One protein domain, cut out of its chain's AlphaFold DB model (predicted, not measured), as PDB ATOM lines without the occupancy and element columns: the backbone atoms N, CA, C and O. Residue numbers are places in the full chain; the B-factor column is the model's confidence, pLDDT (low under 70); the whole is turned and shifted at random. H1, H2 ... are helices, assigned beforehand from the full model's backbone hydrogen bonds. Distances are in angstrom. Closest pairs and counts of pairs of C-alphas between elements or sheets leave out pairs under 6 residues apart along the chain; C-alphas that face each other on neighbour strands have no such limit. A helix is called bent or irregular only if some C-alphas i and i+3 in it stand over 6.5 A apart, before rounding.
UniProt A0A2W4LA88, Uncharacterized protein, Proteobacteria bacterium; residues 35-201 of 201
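Overview. This is residues 35 to 201 of the 201 residues of an uncharacterized protein of Proteobacteria bacterium (UniProt A0A2W4LA88). Two long helices side by side, H4 and H5, make the core; H2 runs along H4, while H3 and H6 pack on the later part of H5 and H7 lies beside H6. The bent helix H1 is on the other side of H2 from H4: its arm H1b folds back along H2 in a hairpin, and its arm H1a slants past the last residues of H2. The printed part has 167 residues with seven named helices, H1 to H7 in chain order, and no named strand; the class is all helix. It is compact, with a radius of gyration of the C-alphas of 16.0 A, and spans 48 by 43 by 27 A.

Arrangement. H1, residues 35 to 63, was assigned as one helix by its hydrogen bonds but is bent: C-alphas 51 and 54 are 7.5 A apart, and its arms H1a, residues 35 to 51, and H1b, residues 54 to 63, stand at a steep tilt of 56 degrees. H1b forms a helical hairpin with H2, residues 68 to 86, at a shallow tilt of 15 degrees; their closest C-alphas, Leu 60 and Ala 71, are 5.1 A apart. H1a touches H2 with residues 42 to 49 alone, closest at the C-alphas of Met 46 and Ala 85, 5.6 A. H2 touches H4, residues 109 to 131, opposite ways at 19 degrees, a shallow tilt, with the C-alphas of Ala 83 and Ala 115 closest at 4.1 A. H4 and the hub H5, residues 136 to 157, form a helical hairpin at a shallow tilt of 11 degrees; the C-alphas of Ala 116 and Arg 153 are closest, 4.8 A. H3, residues 95 to 104, touches H5 the same way at a shallow tilt of 12 degrees, the C-alphas of Ala 96 and Ala 152 being closest at 4.0 A. H5, H6, residues 163 to 177, and H7, residues 188 to 199, form an up and down bundle, each running against the one before; the closest C-alphas of H5 and H6, Ala 154 and Ala 169, are 4.4 A apart, and those of H6 and H7, Cys 173 and Leu 191, 6.7 A. Every O i to N i+4 pair is within hydrogen-bond range in H1b and H2 to H7; in H1a 12 of 13 are.

Along the chain. H1a begins at C-alpha 35, (169.548, 12.625, 309.908), and is 24.2 A long; H1b is 14.3 A. H2 is 26.8 A, H3 14.1 A, H4 33.2 A, H5 31.3 A, H6 20.9 A and H7 16.7 A, ending at C-alpha 199, (148.020, 25.164, 289.123).

Size, cuts and confidence. The C-alphas farthest apart, Thr 66 and Glu 200, are 48.8 A apart. The printed part has no cut and no long link. Residues 35 to 51 and residue 201 have pLDDT under 70.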
ATOM      1  N   ASP A  35     169.357  11.813 311.117       41.41
ATOM      2  CA  ASP A  35     169.548  12.625 309.908       41.41
ATOM      3  C   ASP A  35     171.026  12.764 309.540       41.41
ATOM      4  O   ASP A  35     171.382  12.714 308.365       41.41
ATOM      5  N   LEU A  36     171.913  12.844 310.536       41.38
ATOM      6  CA  LEU A  36     173.358  12.864 310.301       41.38
ATOM      7  C   LEU A  36     173.878  11.496 309.832       41.38
ATOM      8  O   LEU A  36     174.713  11.437 308.933       41.38
ATOM      9  N   ALA A  37     173.372  10.393 310.391       41.06
ATOM     10  CA  ALA A  37     173.714   9.046 309.930       41.06
ATOM     11  C   ALA A  37     173.181   8.771 308.511       41.06
ATOM     12  O   ALA A  37     173.880   8.156 307.704       41.06
ATOM     13  N   ILE A  38     171.990   9.282 308.178       48.06
ATOM     14  CA  ILE A  38     171.424   9.245 306.824       48.06
ATOM     15  C   ILE A  38     172.255  10.109 305.873       48.06
ATOM     16  O   ILE A  38     172.605   9.634 304.798       48.06
ATOM     17  N   ALA A  39     172.642  11.324 306.265       43.50
ATOM     18  CA  ALA A  39     173.455  12.218 305.441       43.50
ATOM     19  C   ALA A  39     174.878  11.678 305.210       43.50
ATOM     20  O   ALA A  39     175.400  11.758 304.098       43.50
ATOM     21  N   LEU A  40     175.508  11.082 306.228       47.59
ATOM     22  CA  LEU A  40     176.821  10.439 306.104       47.59
ATOM     23  C   LEU A  40     176.744   9.138 305.295       47.59
ATOM     24  O   LEU A  40     177.615   8.892 304.463       47.59
ATOM     25  N   GLY A  41     175.686   8.344 305.481       48.09
ATOM     26  CA  GLY A  41     175.389   7.178 304.651       48.09
ATOM     27  C   GLY A  41     175.170   7.568 303.189       48.09
ATOM     28  O   GLY A  41     175.804   7.000 302.306       48.09
ATOM     29  N   ALA A  42     174.368   8.600 302.931       48.12
ATOM     30  CA  ALA A  42     174.135   9.160 301.604       48.12
ATOM     31  C   ALA A  42     175.428   9.690 300.968       48.12
ATOM     32  O   ALA A  42     175.670   9.443 299.794       48.12
ATOM     33  N   ARG A  43     176.312  10.339 301.737       44.94
ATOM     34  CA  ARG A  43     177.604  10.858 301.252       44.94
ATOM     35  C   ARG A  43     178.629   9.750 300.959       44.94
ATOM     36  O   ARG A  43     179.370   9.835 299.978       44.94
ATOM     37  N   ALA A  44     178.669   8.690 301.764       43.88
ATOM     38  CA  ALA A  44     179.492   7.507 301.493       43.88
ATOM     39  C   ALA A  44     178.966   6.703 300.286       43.88
ATOM     40  O   ALA A  44     179.751   6.177 299.498       43.88
ATOM     41  N   VAL A  45     177.643   6.656 300.106       47.97
ATOM     42  CA  VAL A  45     176.993   6.080 298.921       47.97
ATOM     43  C   VAL A  45     177.267   6.933 297.682       47.97
ATOM     44  O   VAL A  45     177.682   6.372 296.677       47.97
ATOM     45  N   MET A  46     177.158   8.264 297.761       49.56
ATOM     46  CA  MET A  46     177.496   9.179 296.662       49.56
ATOM     47  C   MET A  46     178.946   9.002 296.207       49.56
ATOM     48  O   MET A  46     179.181   8.750 295.039       49.56
ATOM     49  N   THR A  47     179.921   9.002 297.118       51.19
ATOM     50  CA  THR A  47     181.344   8.840 296.746       51.19
ATOM     51  C   THR A  47     181.712   7.455 296.196       51.19
ATOM     52  O   THR A  47     182.790   7.291 295.609       51.19
ATOM     53  N   ARG A  48     180.866   6.438 296.399       46.78
ATOM     54  CA  ARG A  48     181.008   5.106 295.789       46.78
ATOM     55  C   ARG A  48     180.272   5.024 294.452       46.78
ATOM     56  O   ARG A  48     180.833   4.495 293.500       46.78
ATOM     57  N   ALA A  49     179.063   5.567 294.379       51.69
ATOM     58  CA  ALA A  49     178.275   5.634 293.160       51.69
ATOM     59  C   ALA A  49     178.952   6.547 292.115       51.69
ATOM     60  O   ALA A  49     179.019   6.179 290.953       51.69
ATOM     61  N   GLU A  50     179.553   7.676 292.523       55.00
ATOM     62  CA  GLU A  50     180.229   8.652 291.642       55.00
ATOM     63  C   GLU A  50     181.421   8.045 290.914       55.00
ATOM     64  O   GLU A  50     181.636   8.303 289.735       55.00
ATOM     65  N   ARG A  51     182.186   7.196 291.603       57.16
ATOM     66  CA  ARG A  51     183.353   6.529 291.013       57.16
ATOM     67  C   ARG A  51     182.996   5.327 290.145       57.16
ATOM     68  O   ARG A  51     183.840   4.899 289.364       57.16
ATOM     69  N   ASN A  52     181.778   4.807 290.267       78.00
ATOM     70  CA  ASN A  52     181.376   3.575 289.598       78.00
ATOM     71  C   ASN A  52     180.304   3.780 288.525       78.00
ATOM     72  O   ASN A  52     180.209   2.920 287.660       78.00
ATOM     73  N   PHE A  53     179.554   4.888 288.521       87.00
ATOM     74  CA  PHE A  53     178.422   5.073 287.609       87.00
ATOM     75  C   PHE A  53     178.830   4.939 286.139       87.00
ATOM     76  O   PHE A  53     178.296   4.088 285.441       87.00
ATOM     77  N   GLU A  54     179.812   5.718 285.672       89.06
ATOM     78  CA  GLU A  54     180.226   5.673 284.260       89.06
ATOM     79  C   GLU A  54     180.846   4.324 283.873       89.06
ATOM     80  O   GLU A  54     180.604   3.819 282.779       89.06
ATOM     81  N   ALA A  55     181.609   3.702 284.776       89.06
ATOM     82  CA  ALA A  55     182.220   2.398 284.527       89.06
ATOM     83  C   ALA A  55     181.171   1.274 284.458       89.06
ATOM     84  O   ALA A  55     181.225   0.424 283.570       89.06
ATOM     85  N   GLU A  56     180.206   1.278 285.375       91.19
ATOM     86  CA  GLU A  56     179.113   0.308 285.430       91.19
ATOM     87  C   GLU A  56     178.144   0.500 284.265       91.19
ATOM     88  O   GLU A  56     177.768  -0.467 283.606       91.19
ATOM     89  N   LYS A  57     177.822   1.755 283.933       94.44
ATOM     90  CA  LYS A  57     177.039   2.107 282.750       94.44
ATOM     91  C   LYS A  57     177.711   1.591 281.480       94.44
ATOM     92  O   LYS A  57     177.058   0.903 280.706       94.44
ATOM     93  N   ALA A  58     179.007   1.852 281.292       93.56
ATOM     94  CA  ALA A  58     179.747   1.370 280.126       93.56
ATOM     95  C   ALA A  58     179.785  -0.169 280.053       93.56
ATOM     96  O   ALA A  58     179.637  -0.742 278.973       93.56
ATOM     97  N   ALA A  59     179.941  -0.849 281.195       92.88
ATOM     98  CA  ALA A  59     179.911  -2.309 281.257       92.88
ATOM     99  C   ALA A  59     178.538  -2.876 280.857       92.88
ATOM    100  O   ALA A  59     178.471  -3.828 280.080       92.88
ATOM    101  N   LEU A  60     177.449  -2.273 281.338       94.94
ATOM    102  CA  LEU A  60     176.086  -2.664 280.977       94.94
ATOM    103  C   LEU A  60     175.760  -2.332 279.514       94.94
ATOM    104  O   LEU A  60     175.142  -3.137 278.822       94.94
ATOM    105  N   GLU A  61     176.211  -1.184 279.004       95.81
ATOM    106  CA  GLU A  61     176.043  -0.808 277.597       95.81
ATOM    107  C   GLU A  61     176.749  -1.798 276.659       95.81
ATOM    108  O   GLU A  61     176.180  -2.181 275.634       95.81
ATOM    109  N   ALA A  62     177.936  -2.289 277.027       95.50
ATOM    110  CA  ALA A  62     178.638  -3.324 276.267       95.50
ATOM    111  C   ALA A  62     177.862  -4.657 276.212       95.50
ATOM    112  O   ALA A  62     177.933  -5.375 275.214       95.50
ATOM    113  N   GLN A  63     177.079  -4.971 277.250       94.62
ATOM    114  CA  GLN A  63     176.254  -6.183 277.316       94.62
ATOM    115  C   GLN A  63     174.956  -6.084 276.500       94.62
ATOM    116  O   GLN A  63     174.313  -7.105 276.262       94.62
ATOM    117  N   LEU A  64     174.562  -4.900 276.006       94.00
ATOM    118  CA  LEU A  64     173.314  -4.726 275.241       94.00
ATOM    119  C   LEU A  64     173.247  -5.576 273.964       94.00
ATOM    120  O   LEU A  64     172.148  -5.868 273.488       94.00
ATOM    121  N   ALA A  65     174.400  -5.950 273.402       91.25
ATOM    122  CA  ALA A  65     174.487  -6.778 272.202       91.25
ATOM    123  C   ALA A  65     174.221  -8.271 272.472       91.25
ATOM    124  O   ALA A  65     173.786  -8.978 271.566       91.25
ATOM    125  N   THR A  66     174.476  -8.751 273.693       92.50
ATOM    126  CA  THR A  66     174.446 -10.186 274.035       92.50
ATOM    127  C   THR A  66     173.380 -10.532 275.071       92.50
ATOM    128  O   THR A  66     172.740 -11.572 274.964       92.50
ATOM    129  N   GLU A  67     173.138  -9.655 276.046       94.12
ATOM    130  CA  GLU A  67     172.248  -9.880 277.191       94.12
ATOM    131  C   GLU A  67     171.296  -8.693 277.392       94.12
ATOM    132  O   GLU A  67     171.159  -8.130 278.478       94.12
ATOM    133  N   ARG A  68     170.615  -8.290 276.314       94.69
ATOM    134  CA  ARG A  68     169.845  -7.038 276.246       94.69
ATOM    135  C   ARG A  68     168.854  -6.831 277.396       94.69
ATOM    136  O   ARG A  68     168.798  -5.736 277.948       94.69
ATOM    137  N   ALA A  69     168.091  -7.860 277.769       92.00
ATOM    138  CA  ALA A  69     167.114  -7.763 278.856       92.00
ATOM    139  C   ALA A  69     167.782  -7.562 280.230       92.00
ATOM    140  O   ALA A  69     167.317  -6.748 281.030       92.00
ATOM    141  N   HIS A  70     168.895  -8.257 280.487       93.00
ATOM    142  CA  HIS A  70     169.672  -8.096 281.716       93.00
ATOM    143  C   HIS A  70     170.304  -6.700 281.785       93.00
ATOM    144  O   HIS A  70     170.106  -5.980 282.765       93.00
ATOM    145  N   ALA A  71     170.964  -6.281 280.703       94.88
ATOM    146  CA  ALA A  71     171.581  -4.967 280.582       94.88
ATOM    147  C   ALA A  71     170.567  -3.823 280.754       94.88
ATOM    148  O   ALA A  71     170.830  -2.877 281.494       94.88
ATOM    149  N   ALA A  72     169.380  -3.920 280.143       95.94
ATOM    150  CA  ALA A  72     168.317  -2.923 280.301       95.94
ATOM    151  C   ALA A  72     167.843  -2.806 281.761       95.94
ATOM    152  O   ALA A  72     167.674  -1.696 282.266       95.94
ATOM    153  N   SER A  73     167.685  -3.936 282.461       94.62
ATOM    154  CA  SER A  73     167.341  -3.961 283.890       94.62
ATOM    155  C   SER A  73     168.423  -3.313 284.765       94.62
ATOM    156  O   SER A  73     168.116  -2.491 285.638       94.62
ATOM    157  N   GLY A  74     169.693  -3.617 284.481       93.31
ATOM    158  CA  GLY A  74     170.838  -2.998 285.146       93.31
ATOM    159  C   GLY A  74     170.878  -1.485 284.933       93.31
ATOM    160  O   GLY A  74     170.930  -0.733 285.903       93.31
ATOM    161  N   LEU A  75     170.758  -1.018 283.687       96.31
ATOM    162  CA  LEU A  75     170.800   0.411 283.351       96.31
ATOM    163  C   LEU A  75     169.640   1.180 283.986       96.31
ATOM    164  O   LEU A  75     169.843   2.252 284.557       96.31
ATOM    165  N   ARG A  76     168.426   0.619 283.951       96.75
ATOM    166  CA  ARG A  76     167.257   1.192 284.630       96.75
ATOM    167  C   ARG A  76     167.521   1.397 286.123       96.75
ATOM    168  O   ARG A  76     167.228   2.468 286.654       96.75
ATOM    169  N   SER A  77     168.071   0.383 286.789       93.75
ATOM    170  CA  SER A  77     168.356   0.423 288.229       93.75
ATOM    171  C   SER A  77     169.469   1.417 288.551       93.75
ATOM    172  O   SER A  77     169.277   2.280 289.406       93.75
ATOM    173  N   LEU A  78     170.564   1.380 287.791       93.25
ATOM    174  CA  LEU A  78     171.709   2.276 287.938       93.25
ATOM    175  C   LEU A  78     171.298   3.754 287.834       93.25
ATOM    176  O   LEU A  78     171.667   4.572 288.676       93.25
ATOM    177  N   HIS A  79     170.482   4.105 286.837       95.88
ATOM    178  CA  HIS A  79     169.987   5.471 286.675       95.88
ATOM    179  C   HIS A  79     169.033   5.906 287.805       95.88
ATOM    180  O   HIS A  79     169.114   7.051 288.255       95.88
ATOM    181  N   GLU A  80     168.143   5.033 288.292       95.00
ATOM    182  CA  GLU A  80     167.273   5.374 289.429       95.00
ATOM    183  C   GLU A  80     168.083   5.573 290.721       95.00
ATOM    184  O   GLU A  80     167.862   6.544 291.451       95.00
ATOM    185  N   GLU A  81     169.022   4.672 291.007       91.94
ATOM    186  CA  GLU A  81     169.886   4.751 292.186       91.94
ATOM    187  C   GLU A  81     170.735   6.017 292.171       91.94
ATOM    188  O   GLU A  81     170.835   6.704 293.189       91.94
ATOM    189  N   TRP A  82     171.265   6.382 291.004       91.69
ATOM    190  CA  TRP A  82     171.999   7.624 290.829       91.69
ATOM    191  C   TRP A  82     171.140   8.863 291.098       91.69
ATOM    192  O   TRP A  82     171.531   9.738 291.870       91.69
ATOM    193  N   ALA A  83     169.922   8.910 290.547       93.44
ATOM    194  CA  ALA A  83     168.986  10.003 290.806       93.44
ATOM    195  C   ALA A  83     168.661  10.149 292.304       93.44
ATOM    196  O   ALA A  83     168.537  11.263 292.814       93.44
ATOM    197  N   ARG A  84     168.548   9.030 293.031       91.81
ATOM    198  CA  ARG A  84     168.363   9.031 294.491       91.81
ATOM    199  C   ARG A  84     169.613   9.514 295.227       91.81
ATOM    200  O   ARG A  84     169.494  10.315 296.155       91.81
ATOM    201  N   ALA A  85     170.794   9.066 294.807       87.81
ATOM    202  CA  ALA A  85     172.065   9.449 295.409       87.81
ATOM    203  C   ALA A  85     172.312  10.960 295.302       87.81
ATOM    204  O   ALA A  85     172.630  11.584 296.312       87.81
ATOM    205  N   LEU A  86     172.063  11.562 294.132       88.62
ATOM    206  CA  LEU A  86     172.185  13.010 293.912       88.62
ATOM    207  C   LEU A  86     171.377  13.832 294.928       88.62
ATOM    208  O   LEU A  86     171.824  14.882 295.388       88.62
ATOM    209  N   LEU A  87     170.202  13.340 295.322       86.62
ATOM    210  CA  LEU A  87     169.314  14.017 296.271       86.62
ATOM    211  C   LEU A  87     169.515  13.578 297.727       86.62
ATOM    212  O   LEU A  87     168.805  14.057 298.608       86.62
ATOM    213  N   GLY A  88     170.455  12.666 297.993       84.44
ATOM    214  CA  GLY A  88     170.712  12.131 299.329       84.44
ATOM    215  C   GLY A  88     169.525  11.379 299.937       84.44
ATOM    216  O   GLY A  88     169.385  11.335 301.158       84.44
ATOM    217  N   VAL A  89     168.651  10.809 299.103       85.19
ATOM    218  CA  VAL A  89     167.458  10.075 299.551       85.19
ATOM    219  C   VAL A  89     167.699   8.567 299.569       85.19
ATOM    220  O   VAL A  89     168.521   8.032 298.831       85.19
ATOM    221  N   GLY A  90     166.963   7.856 300.426       77.06
ATOM    222  CA  GLY A  90     167.101   6.405 300.566       77.06
ATOM    223  C   GLY A  90     166.782   5.616 299.285       77.06
ATOM    224  O   GLY A  90     166.012   6.049 298.424       77.06
ATOM    225  N   THR A  91     167.328   4.400 299.197       73.25
ATOM    226  CA  THR A  91     167.178   3.484 298.048       73.25
ATOM    227  C   THR A  91     165.848   2.728 298.017       73.25
ATOM    228  O   THR A  91     165.487   2.142 297.005       73.25
ATOM    229  N   LYS A  92     165.085   2.743 299.115       78.06
ATOM    230  CA  LYS A  92     163.818   2.009 299.240       78.06
ATOM    231  C   LYS A  92     162.601   2.904 298.991       78.06
ATOM    232  O   LYS A  92     162.656   4.126 299.125       78.06
ATOM    233  N   GLY A  93     161.475   2.262 298.688       82.00
ATOM    234  CA  GLY A  93     160.169   2.905 298.549       82.00
ATOM    235  C   GLY A  93     159.867   3.409 297.138       82.00
ATOM    236  O   GLY A  93     160.748   3.508 296.286       82.00
ATOM    237  N   ASN A  94     158.595   3.729 296.902       88.75
ATOM    238  CA  ASN A  94     158.100   4.201 295.611       88.75
ATOM    239  C   ASN A  94     158.834   5.482 295.164       88.75
ATOM    240  O   ASN A  94     158.838   6.480 295.888       88.75
ATOM    241  N   VAL A  95     159.421   5.457 293.966       91.62
ATOM    242  CA  VAL A  95     160.252   6.549 293.434       91.62
ATOM    243  C   VAL A  95     159.494   7.878 293.327       91.62
ATOM    244  O   VAL A  95     160.021   8.912 293.729       91.62
ATOM    245  N   ALA A  96     158.223   7.873 292.907       92.50
ATOM    246  CA  ALA A  96     157.409   9.089 292.828       92.50
ATOM    247  C   ALA A  96     157.140   9.693 294.215       92.50
ATOM    248  O   ALA A  96     157.173  10.913 294.383       92.50
ATOM    249  N   ALA A  97     156.924   8.852 295.231       90.06
ATOM    250  CA  ALA A  97     156.769   9.309 296.609       90.06
ATOM    251  C   ALA A  97     158.066   9.912 297.167       90.06
ATOM    252  O   ALA A  97     158.024  10.951 297.828       90.06
ATOM    253  N   VAL A  98     159.209   9.280 296.889       90.75
ATOM    254  CA  VAL A  98     160.527   9.740 297.342       90.75
ATOM    255  C   VAL A  98     160.900  11.074 296.692       90.75
ATOM    256  O   VAL A  98     161.213  12.024 297.408       90.75
ATOM    257  N   MET A  99     160.767  11.200 295.368       93.88
ATOM    258  CA  MET A  99     161.090  12.448 294.663       93.88
ATOM    259  C   MET A  99     160.128  13.585 295.008       93.88
ATOM    260  O   MET A  99     160.560  14.726 295.145       93.88
ATOM    261  N   ARG A 100     158.843  13.289 295.250       93.75
ATOM    262  CA  ARG A 100     157.893  14.277 295.785       93.75
ATOM    263  C   ARG A 100     158.367  14.855 297.116       93.75
ATOM    264  O   ARG A 100     158.302  16.067 297.308       93.75
ATOM    265  N   ARG A 101     158.798  13.998 298.051       91.19
ATOM    266  CA  ARG A 101     159.290  14.440 299.366       91.19
ATOM    267  C   ARG A 101     160.531  15.313 299.213       91.19
ATOM    268  O   ARG A 101     160.556  16.389 299.795       91.19
ATOM    269  N   ALA A 102     161.487  14.902 298.379       89.94
ATOM    270  CA  ALA A 102     162.680  15.697 298.085       89.94
ATOM    271  C   ALA A 102     162.332  17.069 297.479       89.94
ATOM    272  O   ALA A 102     162.821  18.095 297.947       89.94
ATOM    273  N   ALA A 103     161.424  17.110 296.498       91.12
ATOM    274  CA  ALA A 103     160.978  18.357 295.882       91.12
ATOM    275  C   ALA A 103     160.250  19.276 296.875       91.12
ATOM    276  O   ALA A 103     160.474  20.482 296.897       91.12
ATOM    277  N   THR A 104     159.415  18.707 297.745       90.75
ATOM    278  CA  THR A 104     158.686  19.476 298.767       90.75
ATOM    279  C   THR A 104     159.628  20.012 299.848       90.75
ATOM    280  O   THR A 104     159.424  21.116 300.341       90.75
ATOM    281  N   ALA A 105     160.682  19.264 300.182       87.88
ATOM    282  CA  ALA A 105     161.733  19.687 301.106       87.88
ATOM    283  C   ALA A 105     162.686  20.745 300.513       87.88
ATOM    284  O   ALA A 105     163.587  21.203 301.208       87.88
ATOM    285  N   GLY A 106     162.500  21.140 299.246       87.44
ATOM    286  CA  GLY A 106     163.330  22.153 298.600       87.44
ATOM    287  C   GLY A 106     164.727  21.649 298.250       87.44
ATOM    288  O   GLY A 106     165.696  22.377 298.447       87.44
ATOM    289  N   ALA A 107     164.833  20.412 297.750       86.81
ATOM    290  CA  ALA A 107     166.098  19.871 297.264       86.81
ATOM    291  C   ALA A 107     166.803  20.826 296.283       86.81
ATOM    292  O   ALA A 107     166.160  21.585 295.551       86.81
ATOM    293  N   ASP A 108     168.135  20.759 296.277       91.88
ATOM    294  CA  ASP A 108     168.975  21.602 295.431       91.88
ATOM    295  C   ASP A 108     168.579  21.501 293.948       91.88
ATOM    296  O   ASP A 108     168.345  20.410 293.421       91.88
ATOM    297  N   ARG A 109     168.488  22.654 293.276       91.56
ATOM    298  CA  ARG A 109     167.945  22.743 291.913       91.56
ATOM    299  C   ARG A 109     168.841  22.079 290.878       91.56
ATOM    300  O   ARG A 109     168.317  21.442 289.968       91.56
ATOM    301  N   GLU A 110     170.155  22.238 290.997       91.81
ATOM    302  CA  GLU A 110     171.105  21.673 290.034       91.81
ATOM    303  C   GLU A 110     171.098  20.150 290.142       91.81
ATOM    304  O   GLU A 110     170.877  19.453 289.149       91.81
ATOM    305  N   ARG A 111     171.178  19.634 291.373       90.69
ATOM    306  CA  ARG A 111     171.082  18.193 291.641       90.69
ATOM    307  C   ARG A 111     169.731  17.611 291.238       90.69
ATOM    308  O   ARG A 111     169.672  16.493 290.736       90.69
ATOM    309  N   ALA A 112     168.638  18.351 291.422       93.00
ATOM    310  CA  ALA A 112     167.314  17.930 290.974       93.00
ATOM    311  C   ALA A 112     167.188  17.885 289.448       93.00
ATOM    312  O   ALA A 112     166.541  16.975 288.927       93.00
ATOM    313  N   ALA A 113     167.798  18.828 288.728       94.88
ATOM    314  CA  ALA A 113     167.822  18.817 287.270       94.88
ATOM    315  C   ALA A 113     168.612  17.616 286.731       94.88
ATOM    316  O   ALA A 113     168.144  16.933 285.818       94.88
ATOM    317  N   GLU A 114     169.760  17.312 287.337       95.00
ATOM    318  CA  GLU A 114     170.554  16.130 287.002       95.00
ATOM    319  C   GLU A 114     169.789  14.838 287.329       95.00
ATOM    320  O   GLU A 114     169.573  14.000 286.452       95.00
ATOM    321  N   ALA A 115     169.242  14.709 288.540       95.19
ATOM    322  CA  ALA A 115     168.423  13.562 288.924       95.19
ATOM    323  C   ALA A 115     167.211  13.375 287.990       95.19
ATOM    324  O   ALA A 115     166.882  12.250 287.613       95.19
ATOM    325  N   ALA A 116     166.576  14.461 287.537       97.75
ATOM    326  CA  ALA A 116     165.491  14.414 286.559       97.75
ATOM    327  C   ALA A 116     165.937  13.887 285.181       97.75
ATOM    328  O   ALA A 116     165.130  13.263 284.484       97.75
ATOM    329  N   ALA A 117     167.188  14.127 284.776       97.50
ATOM    330  CA  ALA A 117     167.759  13.560 283.556       97.50
ATOM    331  C   ALA A 117     167.990  12.049 283.703       97.50
ATOM    332  O   ALA A 117     167.564  11.282 282.841       97.50
ATOM    333  N   HIS A 118     168.546  11.599 284.830       97.56
ATOM    334  CA  HIS A 118     168.727  10.166 285.081       97.56
ATOM    335  C   HIS A 118     167.394   9.419 285.207       97.56
ATOM    336  O   HIS A 118     167.255   8.334 284.651       97.56
ATOM    337  N   LEU A 119     166.365  10.011 285.823       98.25
ATOM    338  CA  LEU A 119     165.023   9.415 285.832       98.25
ATOM    339  C   LEU A 119     164.410   9.300 284.427       98.25
ATOM    340  O   LEU A 119     163.612   8.393 284.189       98.25
ATOM    341  N   ALA A 120     164.770  10.185 283.491       98.31
ATOM    342  CA  ALA A 120     164.337  10.064 282.100       98.31
ATOM    343  C   ALA A 120     164.982   8.851 281.409       98.31
ATOM    344  O   ALA A 120     164.282   8.096 280.734       98.31
ATOM    345  N   GLU A 121     166.283   8.630 281.617       98.31
ATOM    346  CA  GLU A 121     166.974   7.440 281.103       98.31
ATOM    347  C   GLU A 121     166.467   6.155 281.773       98.31
ATOM    348  O   GLU A 121     166.200   5.172 281.084       98.31
ATOM    349  N   ALA A 122     166.220   6.167 283.087       97.94
ATOM    350  CA  ALA A 122     165.607   5.033 283.777       97.94
ATOM    351  C   ALA A 122     164.233   4.679 283.179       97.94
ATOM    352  O   ALA A 122     163.947   3.507 282.946       97.94
ATOM    353  N   ALA A 123     163.393   5.680 282.884       98.06
ATOM    354  CA  ALA A 123     162.083   5.464 282.265       98.06
ATOM    355  C   ALA A 123     162.194   4.879 280.848       98.06
ATOM    356  O   ALA A 123     161.406   4.008 280.479       98.06
ATOM    357  N   LYS A 124     163.188   5.317 280.067       98.12
ATOM    358  CA  LYS A 124     163.487   4.763 278.740       98.12
ATOM    359  C   LYS A 124     163.886   3.289 278.828       98.12
ATOM    360  O   LYS A 124     163.337   2.477 278.091       98.12
ATOM    361  N   TRP A 125     164.780   2.928 279.748       97.94
ATOM    362  CA  TRP A 125     165.162   1.530 279.955       97.94
ATOM    363  C   TRP A 125     164.014   0.685 280.513       97.94
ATOM    364  O   TRP A 125     163.847  -0.455 280.099       97.94
ATOM    365  N   GLN A 126     163.150   1.243 281.366       97.56
ATOM    366  CA  GLN A 126     161.939   0.549 281.812       97.56
ATOM    367  C   GLN A 126     160.961   0.282 280.656       97.56
ATOM    368  O   GLN A 126     160.342  -0.780 280.607       97.56
ATOM    369  N   ALA A 127     160.829   1.215 279.711       95.88
ATOM    370  CA  ALA A 127     160.023   1.007 278.511       95.88
ATOM    371  C   ALA A 127     160.630  -0.071 277.593       95.88
ATOM    372  O   ALA A 127     159.893  -0.874 277.025       95.88
ATOM    373  N   GLU A 128     161.962  -0.141 277.501       96.19
ATOM    374  CA  GLU A 128     162.653  -1.245 276.824       96.19
ATOM    375  C   GLU A 128     162.342  -2.586 277.507       96.19
ATOM    376  O   GLU A 128     161.970  -3.541 276.832       96.19
ATOM    377  N   ILE A 129     162.399  -2.654 278.842       94.56
ATOM    378  CA  ILE A 129     162.032  -3.860 279.604       94.56
ATOM    379  C   ILE A 129     160.582  -4.272 279.315       94.56
ATOM    380  O   ILE A 129     160.310  -5.451 279.097       94.56
ATOM    381  N   ALA A 130     159.659  -3.308 279.252       93.38
ATOM    382  CA  ALA A 130     158.261  -3.565 278.913       93.38
ATOM    383  C   ALA A 130     158.092  -4.200 277.520       93.38
ATOM    384  O   ALA A 130     157.155  -4.969 277.316       93.38
ATOM    385  N   SER A 131     158.998  -3.924 276.573       92.94
ATOM    386  CA  SER A 131     158.975  -4.530 275.233       92.94
ATOM    387  C   SER A 131     159.290  -6.030 275.233       92.94
ATOM    388  O   SER A 131     158.914  -6.730 274.295       92.94
ATOM    389  N   PHE A 132     159.920  -6.539 276.298       91.56
ATOM    390  CA  PHE A 132     160.204  -7.964 276.488       91.56
ATOM    391  C   PHE A 132     159.089  -8.709 277.237       91.56
ATOM    392  O   PHE A 132     159.233  -9.903 277.499       91.56
ATOM    393  N   ALA A 133     157.996  -8.032 277.609       91.25
ATOM    394  CA  ALA A 133     156.893  -8.652 278.332       91.25
ATOM    395  C   ALA A 133     156.272  -9.802 277.525       91.25
ATOM    396  O   ALA A 133     155.965  -9.666 276.341       91.25
ATOM    397  N   THR A 134     156.042 -10.931 278.193       91.94
ATOM    398  CA  THR A 134     155.483 -12.141 277.571       91.94
ATOM    399  C   THR A 134     153.968 -12.238 277.739       91.94
ATOM    400  O   THR A 134     153.314 -13.059 277.096       91.94
ATOM    401  N   SER A 135     153.384 -11.370 278.571       92.31
ATOM    402  CA  SER A 135     151.944 -11.275 278.788       92.31
ATOM    403  C   SER A 135     151.464  -9.827 278.908       92.31
ATOM    404  O   SER A 135     152.217  -8.914 279.251       92.31
ATOM    405  N   GLY A 136     150.164  -9.611 278.679       89.06
ATOM    406  CA  GLY A 136     149.547  -8.294 278.864       89.06
ATOM    407  C   GLY A 136     149.644  -7.785 280.308       89.06
ATOM    408  O   GLY A 136     149.843  -6.593 280.521       89.06
ATOM    409  N   ALA A 137     149.572  -8.675 281.304       90.50
ATOM    410  CA  ALA A 137     149.708  -8.305 282.713       90.50
ATOM    411  C   ALA A 137     151.127  -7.812 283.046       90.50
ATOM    412  O   ALA A 137     151.278  -6.792 283.720       90.50
ATOM    413  N   GLU A 138     152.156  -8.488 282.526       90.81
ATOM    414  CA  GLU A 138     153.555  -8.054 282.648       90.81
ATOM    415  C   GLU A 138     153.781  -6.698 281.975       90.81
ATOM    416  O   GLU A 138     154.389  -5.810 282.570       90.81
ATOM    417  N   GLY A 139     153.227  -6.501 280.774       91.69
ATOM    418  CA  GLY A 139     153.317  -5.228 280.059       91.69
ATOM    419  C   GLY A 139     152.678  -4.070 280.833       91.69
ATOM    420  O   GLY A 139     153.284  -3.008 280.980       91.69
ATOM    421  N   VAL A 140     151.484  -4.275 281.402       92.31
ATOM    422  CA  VAL A 140     150.797  -3.262 282.226       92.31
ATOM    423  C   VAL A 140     151.579  -2.946 283.506       92.31
ATOM    424  O   VAL A 140     151.682  -1.777 283.895       92.31
ATOM    425  N   ALA A 141     152.158  -3.958 284.158       92.19
ATOM    426  CA  ALA A 141     153.004  -3.759 285.332       92.19
ATOM    427  C   ALA A 141     154.270  -2.959 284.982       92.19
ATOM    428  O   ALA A 141     154.574  -1.965 285.642       92.19
ATOM    429  N   ALA A 142     154.952  -3.308 283.889       92.50
ATOM    430  CA  ALA A 142     156.138  -2.589 283.440       92.50
ATOM    431  C   ALA A 142     155.820  -1.133 283.056       92.50
ATOM    432  O   ALA A 142     156.548  -0.217 283.444       92.50
ATOM    433  N   MET A 143     154.694  -0.883 282.379       94.38
ATOM    434  CA  MET A 143     154.245   0.478 282.064       94.38
ATOM    435  C   MET A 143     153.854   1.278 283.310       94.38
ATOM    436  O   MET A 143     154.094   2.485 283.363       94.38
ATOM    437  N   THR A 144     153.322   0.626 284.346       94.81
ATOM    438  CA  THR A 144     153.084   1.264 285.650       94.81
ATOM    439  C   THR A 144     154.387   1.798 286.253       94.81
ATOM    440  O   THR A 144     154.408   2.914 286.780       94.81
ATOM    441  N   GLU A 145     155.487   1.053 286.132       95.25
ATOM    442  CA  GLU A 145     156.807   1.516 286.571       95.25
ATOM    443  C   GLU A 145     157.335   2.684 285.733       95.25
ATOM    444  O   GLU A 145     157.834   3.655 286.308       95.25
ATOM    445  N   VAL A 146     157.146   2.655 284.404       96.69
ATOM    446  CA  VAL A 146     157.470   3.797 283.524       96.69
ATOM    447  C   VAL A 146     156.766   5.058 284.027       96.69
ATOM    448  O   VAL A 146     157.412   6.086 284.237       96.69
ATOM    449  N   ARG A 147     155.458   4.981 284.308       96.56
ATOM    450  CA  ARG A 147     154.691   6.133 284.819       96.56
ATOM    451  C   ARG A 147     155.155   6.587 286.195       96.56
ATOM    452  O   ARG A 147     155.119   7.781 286.484       96.56
ATOM    453  N   GLY A 148     155.612   5.663 287.038       96.75
ATOM    454  CA  GLY A 148     156.219   5.990 288.326       96.75
ATOM    455  C   GLY A 148     157.479   6.845 288.170       96.75
ATOM    456  O   GLY A 148     157.602   7.876 288.835       96.75
ATOM    457  N   LEU A 149     158.375   6.457 287.260       97.94
ATOM    458  CA  LEU A 149     159.616   7.181 286.959       97.94
ATOM    459  C   LEU A 149     159.342   8.540 286.300       97.94
ATOM    460  O   LEU A 149     159.921   9.552 286.698       97.94
ATOM    461  N   GLU A 150     158.408   8.597 285.350       98.00
ATOM    462  CA  GLU A 150     157.993   9.850 284.716       98.00
ATOM    463  C   GLU A 150     157.389  10.829 285.732       98.00
ATOM    464  O   GLU A 150     157.757  12.005 285.756       98.00
ATOM    465  N   LEU A 151     156.507  10.354 286.617       97.81
ATOM    466  CA  LEU A 151     155.916  11.187 287.662       97.81
ATOM    467  C   LEU A 151     156.972  11.690 288.651       97.81
ATOM    468  O   LEU A 151     156.940  12.854 289.052       97.81
ATOM    469  N   ALA A 152     157.925  10.835 289.024       97.88
ATOM    470  CA  ALA A 152     159.052  11.205 289.874       97.88
ATOM    471  C   ALA A 152     159.898  12.321 289.239       97.88
ATOM    472  O   ALA A 152     160.192  13.323 289.890       97.88
ATOM    473  N   ARG A 153     160.203  12.200 287.944       98.25
ATOM    474  CA  ARG A 153     160.874  13.247 287.166       98.25
ATOM    475  C   ARG A 153     160.069  14.547 287.145       98.25
ATOM    476  O   ARG A 153     160.637  15.620 287.326       98.25
ATOM    477  N   ALA A 154     158.757  14.467 286.937       98.06
ATOM    478  CA  ALA A 154     157.893  15.642 286.881       98.06
ATOM    479  C   ALA A 154     157.876  16.428 288.206       98.06
ATOM    480  O   ALA A 154     157.846  17.656 288.173       98.06
ATOM    481  N   TRP A 155     157.984  15.746 289.354       97.88
ATOM    482  CA  TRP A 155     158.172  16.396 290.656       97.88
ATOM    483  C   TRP A 155     159.467  17.204 290.731       97.88
ATOM    484  O   TRP A 155     159.434  18.354 291.164       97.88
ATOM    485  N   LEU A 156     160.590  16.649 290.271       97.62
ATOM    486  CA  LEU A 156     161.872  17.358 290.292       97.62
ATOM    487  C   LEU A 156     161.870  18.579 289.364       97.62
ATOM    488  O   LEU A 156     162.395  19.629 289.725       97.62
ATOM    489  N   LEU A 157     161.190  18.495 288.217       97.12
ATOM    490  CA  LEU A 157     161.024  19.629 287.300       97.12
ATOM    491  C   LEU A 157     160.278  20.824 287.923       97.12
ATOM    492  O   LEU A 157     160.404  21.933 287.416       97.12
ATOM    493  N   THR A 158     159.526  20.646 289.016       95.69
ATOM    494  CA  THR A 158     158.866  21.774 289.713       95.69
ATOM    495  C   THR A 158     159.829  22.669 290.495       95.69
ATOM    496  O   THR A 158     159.457  23.785 290.877       95.69
ATOM    497  N   LEU A 159     161.057  22.200 290.737       94.38
ATOM    498  CA  LEU A 159     162.099  22.969 291.416       94.38
ATOM    499  C   LEU A 159     162.749  24.006 290.492       94.38
ATOM    500  O   LEU A 159     163.241  25.027 290.978       94.38
ATOM    501  N   ASP A 160     162.703  23.782 289.175       93.94
ATOM    502  CA  ASP A 160     163.080  24.777 288.174       93.94
ATOM    503  C   ASP A 160     161.908  25.759 287.952       93.94
ATOM    504  O   ASP A 160     160.825  25.350 287.519       93.94
ATOM    505  N   PRO A 161     162.085  27.068 288.231       90.88
ATOM    506  CA  PRO A 161     161.039  28.068 288.031       90.88
ATOM    507  C   PRO A 161     160.741  28.364 286.550       90.88
ATOM    508  O   PRO A 161     159.807  29.113 286.257       90.88
ATOM    509  N   SER A 162     161.509  27.817 285.604       94.00
ATOM    510  CA  SER A 162     161.331  28.091 284.184       94.00
ATOM    511  C   SER A 162     159.972  27.609 283.655       94.00
ATOM    512  O   SER A 162     159.484  26.509 283.939       94.00
ATOM    513  N   ALA A 163     159.368  28.405 282.766       93.69
ATOM    514  CA  ALA A 163     158.144  28.007 282.068       93.69
ATOM    515  C   ALA A 163     158.342  26.725 281.229       93.69
ATOM    516  O   ALA A 163     157.391  25.985 280.976       93.69
ATOM    517  N   ARG A 164     159.582  26.446 280.796       95.38
ATOM    518  CA  ARG A 164     159.939  25.224 280.066       95.38
ATOM    519  C   ARG A 164     159.799  23.990 280.955       95.38
ATOM    520  O   ARG A 164     159.136  23.044 280.530       95.38
ATOM    521  N   ALA A 165     160.374  24.004 282.157       94.38
ATOM    522  CA  ALA A 165     160.279  22.883 283.087       94.38
ATOM    523  C   ALA A 165     158.833  22.635 283.526       94.38
ATOM    524  O   ALA A 165     158.369  21.495 283.488       94.38
ATOM    525  N   ARG A 166     158.071  23.703 283.792       94.06
ATOM    526  CA  ARG A 166     156.642  23.587 284.113       94.06
ATOM    527  C   ARG A 166     155.833  22.931 282.996       94.06
ATOM    528  O   ARG A 166     155.069  22.002 283.253       94.06
ATOM    529  N   ARG A 167     156.008  23.372 281.743       96.25
ATOM    530  CA  ARG A 167     155.337  22.753 280.584       96.25
ATOM    531  C   ARG A 167     155.733  21.288 280.414       96.25
ATOM    532  O   ARG A 167     154.877  20.468 280.093       96.25
ATOM    533  N   ALA A 168     157.002  20.954 280.645       97.06
ATOM    534  CA  ALA A 168     157.473  19.574 280.594       97.06
ATOM    535  C   ALA A 168     156.825  18.704 281.688       97.06
ATOM    536  O   ALA A 168     156.318  17.630 281.373       97.06
ATOM    537  N   ALA A 169     156.756  19.188 282.933       97.00
ATOM    538  CA  ALA A 169     156.067  18.502 284.029       97.00
ATOM    539  C   ALA A 169     154.572  18.309 283.727       97.00
ATOM    540  O   ALA A 169     154.053  17.201 283.851       97.00
ATOM    541  N   LYS A 170     153.890  19.353 283.234       97.25
ATOM    542  CA  LYS A 170     152.472  19.276 282.858       97.25
ATOM    543  C   LYS A 170     152.221  18.263 281.739       97.25
ATOM    544  O   LYS A 170     151.275  17.486 281.831       97.25
ATOM    545  N   LYS A 171     153.085  18.230 280.718       97.50
ATOM    546  CA  LYS A 171     153.003  17.247 279.631       97.50
ATOM    547  C   LYS A 171     153.091  15.816 280.166       97.50
ATOM    548  O   LYS A 171     152.334  14.966 279.715       97.50
ATOM    549  N   ILE A 172     153.972  15.559 281.134       97.50
ATOM    550  CA  ILE A 172     154.076  14.244 281.780       97.50
ATOM    551  C   ILE A 172     152.776  13.894 282.517       97.50
ATOM    552  O   ILE A 172     152.250  12.800 282.320       97.50
ATOM    553  N   CYS A 173     152.223  14.817 283.310       96.81
ATOM    554  CA  CYS A 173     150.940  14.599 283.984       96.81
ATOM    555  C   CYS A 173     149.822  14.243 282.995       96.81
ATOM    556  O   CYS A 173     149.040  13.332 283.258       96.81
ATOM    557  N   ASP A 174     149.766  14.935 281.855       96.25
ATOM    558  CA  ASP A 174     148.763  14.694 280.816       96.25
ATOM    559  C   ASP A 174     148.952  13.342 280.125       96.25
ATOM    560  O   ASP A 174     147.965  12.658 279.856       96.25
ATOM    561  N   THR A 175     150.198  12.926 279.884       95.44
ATOM    562  CA  THR A 175     150.509  11.581 279.381       95.44
ATOM    563  C   THR A 175     150.021  10.508 280.349       95.44
ATOM    564  O   THR A 175     149.335   9.583 279.925       95.44
ATOM    565  N   ILE A 176     150.316  10.643 281.648       95.56
ATOM    566  CA  ILE A 176     149.889   9.672 282.667       95.56
ATOM    567  C   ILE A 176     148.358   9.637 282.768       95.56
ATOM    568  O   ILE A 176     147.767   8.563 282.828       95.56
ATOM    569  N   ALA A 177     147.699  10.799 282.765       94.19
ATOM    570  CA  ALA A 177     146.243  10.893 282.874       94.19
ATOM    571  C   ALA A 177     145.501  10.274 281.677       94.19
ATOM    572  O   ALA A 177     144.350   9.865 281.823       94.19
ATOM    573  N   ARG A 178     146.145  10.215 280.505       94.00
ATOM    574  CA  ARG A 178     145.601   9.637 279.267       94.00
ATOM    575  C   ARG A 178     146.119   8.227 278.982       94.00
ATOM    576  O   ARG A 178     145.926   7.741 277.870       94.00
ATOM    577  N   ASP A 179     146.792   7.586 279.937       91.62
ATOM    578  CA  ASP A 179     147.296   6.230 279.733       91.62
ATOM    579  C   ASP A 179     146.123   5.267 279.457       91.62
ATOM    580  O   ASP A 179     145.174   5.232 280.248       91.62
ATOM    581  N   PRO A 180     146.155   4.485 278.360       88.75
ATOM    582  CA  PRO A 180     145.080   3.551 278.024       88.75
ATOM    583  C   PRO A 180     144.890   2.446 279.072       88.75
ATOM    584  O   PRO A 180     143.795   1.903 279.188       88.75
ATOM    585  N   ASN A 181     145.917   2.145 279.871       87.69
ATOM    586  CA  ASN A 181     145.838   1.186 280.977       87.69
ATOM    587  C   ASN A 181     145.264   1.814 282.261       87.69
ATOM    588  O   ASN A 181     145.136   1.148 283.289       87.69
ATOM    589  N   GLY A 182     144.913   3.101 282.208       89.31
ATOM    590  CA  GLY A 182     144.462   3.895 283.338       89.31
ATOM    591  C   GLY A 182     145.603   4.328 284.259       89.31
ATOM    592  O   GLY A 182     146.723   3.826 284.212       89.31
ATOM    593  N   VAL A 183     145.306   5.282 285.147       91.06
ATOM    594  CA  VAL A 183     146.277   5.736 286.151       91.06
ATOM    595  C   VAL A 183     146.392   4.684 287.262       91.06
ATOM    596  O   VAL A 183     145.389   4.447 287.963       91.06
ATOM    597  N   PRO A 184     147.590   4.114 287.498       89.12
ATOM    598  CA  PRO A 184     147.812   3.149 288.570       89.12
ATOM    599  C   PRO A 184     147.397   3.728 289.923       89.12
ATOM    600  O   PRO A 184     147.735   4.869 290.248       89.12
ATOM    601  N   SER A 185     146.668   2.953 290.729       89.62
ATOM    602  CA  SER A 185     146.103   3.410 292.011       89.62
ATOM    603  C   SER A 185     147.160   4.014 292.942       89.62
ATOM    604  O   SER A 185     146.921   5.062 293.539       89.62
ATOM    605  N   ALA A 186     148.352   3.414 292.982       88.44
ATOM    606  CA  ALA A 186     149.491   3.890 293.761       88.44
ATOM    607  C   ALA A 186     150.011   5.271 293.318       88.44
ATOM    608  O   ALA A 186     150.561   6.001 294.138       88.44
ATOM    609  N   LEU A 187     149.834   5.661 292.049       91.62
ATOM    610  CA  LEU A 187     150.326   6.934 291.507       91.62
ATOM    611  C   LEU A 187     149.291   8.064 291.587       91.62
ATOM    612  O   LEU A 187     149.678   9.232 291.655       91.62
ATOM    613  N   ARG A 188     147.991   7.743 291.632       93.94
ATOM    614  CA  ARG A 188     146.890   8.728 291.694       93.94
ATOM    615  C   ARG A 188     147.090   9.844 292.732       93.94
ATOM    616  O   ARG A 188     146.983  11.005 292.336       93.94
ATOM    617  N   PRO A 189     147.410   9.567 294.015       93.00
ATOM    618  CA  PRO A 189     147.582  10.638 294.999       93.00
ATOM    619  C   PRO A 189     148.783  11.543 294.687       93.00
ATOM    620  O   PRO A 189     148.752  12.739 294.969       93.00
ATOM    621  N   HIS A 190     149.839  10.997 294.081       92.88
ATOM    622  CA  HIS A 190     151.029  11.759 293.705       92.88
ATOM    623  C   HIS A 190     150.789  12.620 292.462       92.88
ATOM    624  O   HIS A 190     151.277  13.747 292.410       92.88
ATOM    625  N   LEU A 191     150.013  12.120 291.496       95.44
ATOM    626  CA  LEU A 191     149.609  12.863 290.303       95.44
ATOM    627  C   LEU A 191     148.669  14.023 290.658       95.44
ATOM    628  O   LEU A 191     148.871  15.142 290.192       95.44
ATOM    629  N   ALA A 192     147.673  13.777 291.515       94.81
ATOM    630  CA  ALA A 192     146.752  14.811 291.981       94.81
ATOM    631  C   ALA A 192     147.493  15.939 292.717       94.81
ATOM    632  O   ALA A 192     147.293  17.113 292.409       94.81
ATOM    633  N   ALA A 193     148.408  15.584 293.626       94.50
ATOM    634  CA  ALA A 193     149.224  16.560 294.344       94.50
ATOM    635  C   ALA A 193     150.121  17.387 293.404       94.50
ATOM    636  O   ALA A 193     150.245  18.592 293.592       94.50
ATOM    637  N   LEU A 194     150.715  16.769 292.378       95.25
ATOM    638  CA  LEU A 194     151.545  17.494 291.415       95.25
ATOM    639  C   LEU A 194     150.715  18.473 290.572       95.25
ATOM    640  O   LEU A 194     151.132  19.608 290.360       95.25
ATOM    641  N   ASN A 195     149.529  18.061 290.122       95.75
ATOM    642  CA  ASN A 195     148.632  18.944 289.375       95.75
ATOM    643  C   ASN A 195     148.194  20.165 290.198       95.75
ATOM    644  O   ASN A 195     148.114  21.252 289.634       95.75
ATOM    645  N   ALA A 196     147.974  20.010 291.508       94.62
ATOM    646  CA  ALA A 196     147.692  21.139 292.397       94.62
ATOM    647  C   ALA A 196     148.873  22.126 292.450       94.62
ATOM    648  O   ALA A 196     148.698  23.311 292.178       94.62
ATOM    649  N   VAL A 197     150.098  21.626 292.660       92.94
ATOM    650  CA  VAL A 197     151.323  22.453 292.673       92.94
ATOM    651  C   VAL A 197     151.533  23.200 291.351       92.94
ATOM    652  O   VAL A 197     152.001  24.338 291.344       92.94
ATOM    653  N   LEU A 198     151.207  22.573 290.219       92.44
ATOM    654  CA  LEU A 198     151.339  23.190 288.897       92.44
ATOM    655  C   LEU A 198     150.255  24.237 288.597       92.44
ATOM    656  O   LEU A 198     150.472  25.050 287.702       92.44
ATOM    657  N   ALA A 199     149.116  24.209 289.296       89.56
ATOM    658  CA  ALA A 199     148.020  25.164 289.123       89.56
ATOM    659  C   ALA A 199     148.197  26.444 289.959       89.56
ATOM    660  O   ALA A 199     147.725  27.502 289.556       89.56
ATOM    661  N   GLU A 200     148.878  26.355 291.104       82.50
ATOM    662  CA  GLU A 200     149.125  27.483 292.021       82.50
ATOM    663  C   GLU A 200     150.276  28.406 291.585       82.50
ATOM    664  O   GLU A 200     150.470  29.477 292.161       82.50
ATOM    665  N   ARG A 201     151.071  27.990 290.597       61.56
ATOM    666  CA  ARG A 201     152.289  28.677 290.155       61.56
ATOM    667  C   ARG A 201     152.125  29.266 288.772       61.56
ATOM    668  O   ARG A 201     152.915  30.181 288.432       61.56
TER     669      ARG A 201